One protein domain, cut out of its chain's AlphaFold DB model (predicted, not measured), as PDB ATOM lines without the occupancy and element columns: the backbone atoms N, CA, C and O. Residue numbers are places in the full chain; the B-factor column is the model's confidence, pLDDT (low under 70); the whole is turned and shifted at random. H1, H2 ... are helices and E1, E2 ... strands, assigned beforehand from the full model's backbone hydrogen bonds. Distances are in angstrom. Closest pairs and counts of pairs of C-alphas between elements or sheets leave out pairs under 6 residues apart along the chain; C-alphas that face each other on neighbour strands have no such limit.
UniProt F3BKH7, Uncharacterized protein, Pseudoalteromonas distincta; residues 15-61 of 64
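This is residues 15 to 61 of the 64 residues of an uncharacterized protein of Pseudoalteromonas distincta (UniProt F3BKH7). A two-stranded hairpin, E1 and E2, is joined to two helices, H1 and H2, that run side by side in opposite ways; the shorter helix, H2, packs on strand E1. H1 leads into the hairpin, the chain turns through a loop at residues 37 to 42 and comes back along E2, and H2 then runs back beside H1. The printed part has 47 residues with two named helices and two named strands in the order H1, E1, E2, H2; the sheet, in the order E1 - E2, is antiparallel, and the class is mixed, helices and strands. The whole is compact, with a radius of gyration of the C-alphas of 10.5 A, and rounded, with spans of 27 by 23 by 16 A.

H1, residues 15 to 30, is joined by a tight link to E1, residues 32 to 36; their closest C-alphas are those of Cys 27 and Ser 33, 5.4 A apart. E1 and E2, residues 43 to 47, form a hairpin, antiparallel at 145 degrees between their directions. N 33 and O 46 are 2.8 A apart and N 44 and O 35 are 2.9 A apart, both pairs within hydrogen-bond range. H1 and E2 are apart. A tight link joins E2 to H2, residues 50 to 58. The closest C-alphas of E1 and H2 are those of Ser 35 and Asp 52, 5.4 A apart. H1 and H2 only just touch, with 3 pairs of C-alphas within 8 A, and H1 does so with residues 20 to 24 alone; the closest C-alphas are those of Leu 24 and Asn 53, 7.6 A apart. The two helices stand at a shallow tilt of 13 degrees and run opposite ways. In H1 and H2 every O i to N i+4 pair is within hydrogen-bond range.

H1 begins at C-alpha 15 at (-53.995, -18.521, 33.168) and is 23.2 A long from first to last C-alpha. E1, residues 32 to 36, measures 13.5 A, and E2, residues 43 to 47, measures 13.3 A, beginning at C-alpha 43 at (-40.346, -30.020, 21.571). H2, residues 50 to 58, is 12.0 A long and ends at C-alpha 58 at (-54.293, -26.023, 18.249).

The two C-alphas farthest apart are those of Lys 29 and Gly 40, at 27.7 A. The printed part has no cut. The link from E1 to E2, with 6 residues, is short, and no link is long. The mean pLDDT of the printed part is 78.4, and it is under 70 at residues 38 to 41, 52 to 54 and 57 to 61.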
ATOM      1  N   ASP A  15     -55.405 -18.568  32.763       79.38
ATOM      2  CA  ASP A  15     -53.995 -18.521  33.168       79.38
ATOM      3  C   ASP A  15     -53.082 -19.205  32.142       79.38
ATOM      4  O   ASP A  15     -52.014 -18.697  31.808       79.38
ATOM      5  N   ILE A  16     -53.515 -20.343  31.583       78.31
ATOM      6  CA  ILE A  16     -52.752 -21.015  30.523       78.31
ATOM      7  C   ILE A  16     -52.830 -20.173  29.239       78.31
ATOM      8  O   ILE A  16     -51.899 -20.176  28.433       78.31
ATOM      9  N   ASP A  17     -53.953 -19.495  28.968       79.06
ATOM     10  CA  ASP A  17     -54.109 -18.650  27.772       79.06
ATOM     11  C   ASP A  17     -53.151 -17.456  27.830       79.06
ATOM     12  O   ASP A  17     -52.445 -17.191  26.855       79.06
ATOM     13  N   ALA A  18     -53.057 -16.806  28.994       83.25
ATOM     14  CA  ALA A  18     -52.083 -15.755  29.263       83.25
ATOM     15  C   ALA A  18     -50.641 -16.266  29.106       83.25
ATOM     16  O   ALA A  18     -49.858 -15.666  28.371       83.25
ATOM     17  N   PHE A  19     -50.320 -17.426  29.690       85.31
ATOM     18  CA  PHE A  19     -49.001 -18.048  29.558       85.31
ATOM     19  C   PHE A  19     -48.607 -18.297  28.091       85.31
ATOM     20  O   PHE A  19     -47.524 -17.893  27.666       85.31
ATOM     21  N   LEU A  20     -49.483 -18.906  27.279       84.62
ATOM     22  CA  LEU A  20     -49.168 -19.140  25.861       84.62
ATOM     23  C   LEU A  20     -49.056 -17.837  25.057       84.62
ATOM     24  O   LEU A  20     -48.279 -17.775  24.104       84.62
ATOM     25  N   SER A  21     -49.779 -16.783  25.448       84.94
ATOM     26  CA  SER A  21     -49.635 -15.459  24.838       84.94
ATOM     27  C   SER A  21     -48.236 -14.875  25.066       84.94
ATOM     28  O   SER A  21     -47.609 -14.377  24.127       84.94
ATOM     29  N   GLU A  22     -47.702 -14.997  26.282       92.00
ATOM     30  CA  GLU A  22     -46.341 -14.556  26.606       92.00
ATOM     31  C   GLU A  22     -45.280 -15.359  25.847       92.00
ATOM     32  O   GLU A  22     -44.363 -14.777  25.260       92.00
ATOM     33  N   VAL A  23     -45.438 -16.686  25.780       89.19
ATOM     34  CA  VAL A  23     -44.548 -17.567  25.006       89.19
ATOM     35  C   VAL A  23     -44.518 -17.154  23.532       89.19
ATOM     36  O   VAL A  23     -43.439 -17.032  22.950       89.19
ATOM     37  N   LEU A  24     -45.672 -16.840  22.936       86.19
ATOM     38  CA  LEU A  24     -45.739 -16.338  21.562       86.19
ATOM     39  C   LEU A  24     -44.987 -15.009  21.393       86.19
ATOM     40  O   LEU A  24     -44.327 -14.791  20.373       86.19
ATOM     41  N   GLY A  25     -45.068 -14.120  22.385       89.69
ATOM     42  CA  GLY A  25     -44.297 -12.879  22.410       89.69
ATOM     43  C   GLY A  25     -42.788 -13.133  22.340       89.69
ATOM     44  O   GLY A  25     -42.088 -12.490  21.553       89.69
ATOM     45  N   VAL A  26     -42.292 -14.114  23.097       92.81
ATOM     46  CA  VAL A  26     -40.880 -14.534  23.077       92.81
ATOM     47  C   VAL A  26     -40.497 -15.128  21.718       92.81
ATOM     48  O   VAL A  26     -39.498 -14.708  21.133       92.81
ATOM     49  N   CYS A  27     -41.310 -16.038  21.175       90.12
ATOM     50  CA  CYS A  27     -41.111 -16.635  19.851       90.12
ATOM     51  C   CYS A  27     -40.935 -15.562  18.761       90.12
ATOM     52  O   CYS A  27     -39.929 -15.529  18.047       90.12
ATOM     53  N   LYS A  28     -41.863 -14.597  18.707       88.38
ATOM     54  CA  LYS A  28     -41.822 -13.477  17.754       88.38
ATOM     55  C   LYS A  28     -40.597 -12.589  17.950       88.38
ATOM     56  O   LYS A  28     -39.948 -12.230  16.972       88.38
ATOM     57  N   LYS A  29     -40.259 -12.260  19.201       94.94
ATOM     58  CA  LYS A  29     -39.096 -11.424  19.538       94.94
ATOM     59  C   LYS A  29     -37.780 -12.021  19.034       94.94
ATOM     60  O   LYS A  29     -36.889 -11.272  18.646       94.94
ATOM     61  N   HIS A  30     -37.658 -13.346  19.054       94.06
ATOM     62  CA  HIS A  30     -36.428 -14.045  18.682       94.06
ATOM     63  C   HIS A  30     -36.456 -14.655  17.273       94.06
ATOM     64  O   HIS A  30     -35.436 -15.175  16.827       94.06
ATOM     65  N   GLY A  31     -37.580 -14.576  16.555       91.88
ATOM     66  CA  GLY A  31     -37.721 -15.186  15.231       91.88
ATOM     67  C   GLY A  31     -37.649 -16.716  15.268       91.88
ATOM     68  O   GLY A  31     -37.182 -17.336  14.308       91.88
ATOM     69  N   LEU A  32     -38.112 -17.321  16.365       91.44
ATOM     70  CA  LEU A  32     -38.098 -18.763  16.608       91.44
ATOM     71  C   LEU A  32     -39.510 -19.264  16.944       91.44
ATOM     72  O   LEU A  32     -40.302 -18.517  17.506       91.44
ATOM     73  N   SER A  33     -39.797 -20.525  16.636       88.19
ATOM     74  CA  SER A  33     -41.038 -21.238  16.958       88.19
ATOM     75  C   SER A  33     -40.743 -22.470  17.809       88.19
ATOM     76  O   SER A  33     -39.711 -23.117  17.621       88.19
ATOM     77  N   ILE A  34     -41.681 -22.822  18.692       87.00
ATOM     78  CA  ILE A  34     -41.726 -24.114  19.389       87.00
ATOM     79  C   ILE A  34     -42.686 -25.024  18.619       87.00
ATOM     80  O   ILE A  34     -43.812 -24.624  18.342       87.00
ATOM     81  N   SER A  35     -42.249 -26.232  18.282       82.19
ATOM     82  CA  SER A  35     -43.026 -27.227  17.532       82.19
ATOM     83  C   SER A  35     -42.950 -28.583  18.226       82.19
ATOM     84  O   SER A  35     -41.988 -28.860  18.943       82.19
ATOM     85  N   HIS A  36     -43.938 -29.444  17.982       77.44
ATOM     86  CA  HIS A  36     -43.911 -30.825  18.459       77.44
ATOM     87  C   HIS A  36     -42.718 -31.586  17.883       77.44
ATOM     88  O   HIS A  36     -42.398 -31.427  16.702       77.44
ATOM     89  N   GLU A  37     -42.110 -32.438  18.702       73.62
ATOM     90  CA  GLU A  37     -41.383 -33.602  18.215       73.62
ATOM     91  C   GLU A  37     -42.348 -34.791  18.272       73.62
ATOM     92  O   GLU A  37     -42.880 -35.101  19.335       73.62
ATOM     93  N   ASP A  38     -42.593 -35.459  17.143       66.56
ATOM     94  CA  ASP A  38     -43.605 -36.526  17.025       66.56
ATOM     95  C   ASP A  38     -43.343 -37.755  17.921       66.56
ATOM     96  O   ASP A  38     -44.143 -38.691  17.960       66.56
ATOM     97  N   ILE A  39     -42.226 -37.775  18.655       61.06
ATOM     98  CA  ILE A  39     -41.757 -38.909  19.441       61.06
ATOM     99  C   ILE A  39     -41.322 -38.420  20.832       61.06
ATOM    100  O   ILE A  39     -40.357 -37.679  20.973       61.06
ATOM    101  N   GLY A  40     -42.008 -38.873  21.885       64.31
ATOM    102  CA  GLY A  40     -41.490 -38.811  23.261       64.31
ATOM    103  C   GLY A  40     -41.822 -37.569  24.098       64.31
ATOM    104  O   GLY A  40     -41.300 -37.451  25.204       64.31
ATOM    105  N   GLY A  41     -42.702 -36.673  23.637       68.38
ATOM    106  CA  GLY A  41     -43.156 -35.521  24.436       68.38
ATOM    107  C   GLY A  41     -42.131 -34.388  24.555       68.38
ATOM    108  O   GLY A  41     -42.254 -33.525  25.426       68.38
ATOM    109  N   ALA A  42     -41.118 -34.398  23.693       78.06
ATOM    110  CA  ALA A  42     -40.176 -33.308  23.529       78.06
ATOM    111  C   ALA A  42     -40.715 -32.252  22.542       78.06
ATOM    112  O   ALA A  42     -41.729 -32.439  21.864       78.06
ATOM    113  N   PHE A  43     -40.046 -31.102  22.502       84.50
ATOM    114  CA  PHE A  43     -40.346 -30.020  21.571       84.50
ATOM    115  C   PHE A  43     -39.072 -29.578  20.860       84.50
ATOM    116  O   PHE A  43     -37.978 -29.615  21.425       84.50
ATOM    117  N   VAL A  44     -39.228 -29.094  19.632       85.69
ATOM    118  CA  VAL A  44     -38.134 -28.524  18.846       85.69
ATOM    119  C   VAL A  44     -38.271 -27.012  18.766       85.69
ATOM    120  O   VAL A  44     -39.373 -26.478  18.632       85.69
ATOM    121  N   VAL A  45     -37.134 -26.320  18.818       88.56
ATOM    122  CA  VAL A  45     -37.050 -24.884  18.536       88.56
ATOM    123  C   VAL A  45     -36.512 -24.716  17.124       88.56
ATOM    124  O   VAL A  45     -35.389 -25.124  16.830       88.56
ATOM    125  N   LYS A  46     -37.311 -24.127  16.238       87.69
ATOM    126  CA  LYS A  46     -36.944 -23.908  14.834       87.69
ATOM    127  C   LYS A  46     -37.239 -22.476  14.407       87.69
ATOM    128  O   LYS A  46     -37.723 -21.673  15.197       87.69
ATOM    129  N   LYS A  47     -36.879 -22.119  13.174       90.06
ATOM    130  CA  LYS A  47     -37.142 -20.779  12.631       90.06
ATOM    131  C   LYS A  47     -38.644 -20.494  12.642       90.06
ATOM    132  O   LYS A  47     -39.413 -21.402  12.341       90.06
ATOM    133  N   LEU A  48     -39.022 -19.250  12.959       84.25
ATOM    134  CA  LEU A  48     -40.423 -18.840  13.041       84.25
ATOM    135  C   LEU A  48     -41.196 -19.280  11.790       84.25
ATOM    136  O   LEU A  48     -40.835 -18.917  10.667       84.25
ATOM    137  N   ASN A  49     -42.244 -20.057  12.017       81.38
ATOM    138  CA  ASN A  49     -43.197 -20.509  11.018       81.38
ATOM    139  C   ASN A  49     -44.596 -20.410  11.631       81.38
ATOM    140  O   ASN A  49     -44.817 -20.831  12.770       81.38
ATOM    141  N   ASP A  50     -45.526 -19.839  10.872       73.94
ATOM    142  CA  ASP A  50     -46.902 -19.621  11.307       73.94
ATOM    143  C   ASP A  50     -47.634 -20.939  11.609       73.94
ATOM    144  O   ASP A  50     -48.406 -20.990  12.561       73.94
ATOM    145  N   GLY A  51     -47.301 -22.034  10.914       70.31
ATOM    146  CA  GLY A  51     -47.898 -23.353  11.165       70.31
ATOM    147  C   GLY A  51     -47.541 -23.967  12.527       70.31
ATOM    148  O   GLY A  51     -48.292 -24.785  13.051       70.31
ATOM    149  N   ASP A  52     -46.432 -23.555  13.143       69.44
ATOM    150  CA  ASP A  52     -46.074 -24.018  14.493       69.44
ATOM    151  C   ASP A  52     -46.791 -23.227  15.579       69.44
ATOM    152  O   ASP A  52     -47.061 -23.745  16.663       69.44
ATOM    153  N   ASN A  53     -47.095 -21.961  15.284       68.38
ATOM    154  CA  ASN A  53     -47.932 -21.153  16.155       68.38
ATOM    155  C   ASN A  53     -49.331 -21.754  16.180       68.38
ATOM    156  O   ASN A  53     -49.893 -21.893  17.258       68.38
ATOM    157  N   ASP A  54     -49.843 -22.198  15.033       67.19
ATOM    158  CA  ASP A  54     -51.098 -22.933  15.004       67.19
ATOM    159  C   ASP A  54     -51.007 -24.181  15.874       67.19
ATOM    160  O   ASP A  54     -51.840 -24.289  16.747       67.19
ATOM    161  N   TRP A  55     -49.970 -25.025  15.801       71.38
ATOM    162  CA  TRP A  55     -49.820 -26.171  16.722       71.38
ATOM    163  C   TRP A  55     -49.782 -25.782  18.212       71.38
ATOM    164  O   TRP A  55     -50.487 -26.377  19.032       71.38
ATOM    165  N   LEU A  56     -49.001 -24.756  18.572       70.44
ATOM    166  CA  LEU A  56     -48.928 -24.241  19.945       70.44
ATOM    167  C   LEU A  56     -50.311 -23.773  20.438       70.44
ATOM    168  O   LEU A  56     -50.626 -23.865  21.627       70.44
ATOM    169  N   PHE A  57     -51.149 -23.303  19.511       64.00
ATOM    170  CA  PHE A  57     -52.519 -22.871  19.741       64.00
ATOM    171  C   PHE A  57     -53.582 -23.921  19.369       64.00
ATOM    172  O   PHE A  57     -54.731 -23.706  19.727       64.00
ATOM    173  N   ASP A  58     -53.286 -25.062  18.743       59.50
ATOM    174  CA  ASP A  58     -54.293 -26.023  18.249       59.50
ATOM    175  C   ASP A  58     -54.778 -26.942  19.376       59.50
ATOM    176  O   ASP A  58     -55.899 -27.450  19.371       59.50
ATOM    177  N   ALA A  59     -54.050 -26.933  20.497       51.72
ATOM    178  CA  ALA A  59     -54.621 -27.209  21.811       51.72
ATOM    179  C   ALA A  59     -55.816 -26.284  22.168       51.72
ATOM    180  O   ALA A  59     -56.479 -26.486  23.185       51.72
ATOM    181  N   MET A  60     -56.161 -25.263  21.377       46.75
ATOM    182  CA  MET A  60     -57.322 -24.378  21.557       46.75
ATOM    183  C   MET A  60     -58.492 -24.690  20.615       46.75
ATOM    184  O   MET A  60     -59.620 -24.482  21.060       46.75
ATOM    185  N   ASN A  61     -58.295 -25.308  19.444       45.41
ATOM    186  CA  ASN A  61     -59.304 -25.359  18.372       45.41
ATOM    187  C   ASN A  61     -59.813 -26.759  17.962       45.41
ATOM    188  O   ASN A  61     -60.247 -26.933  16.829       45.41
TER     189      ASN A  61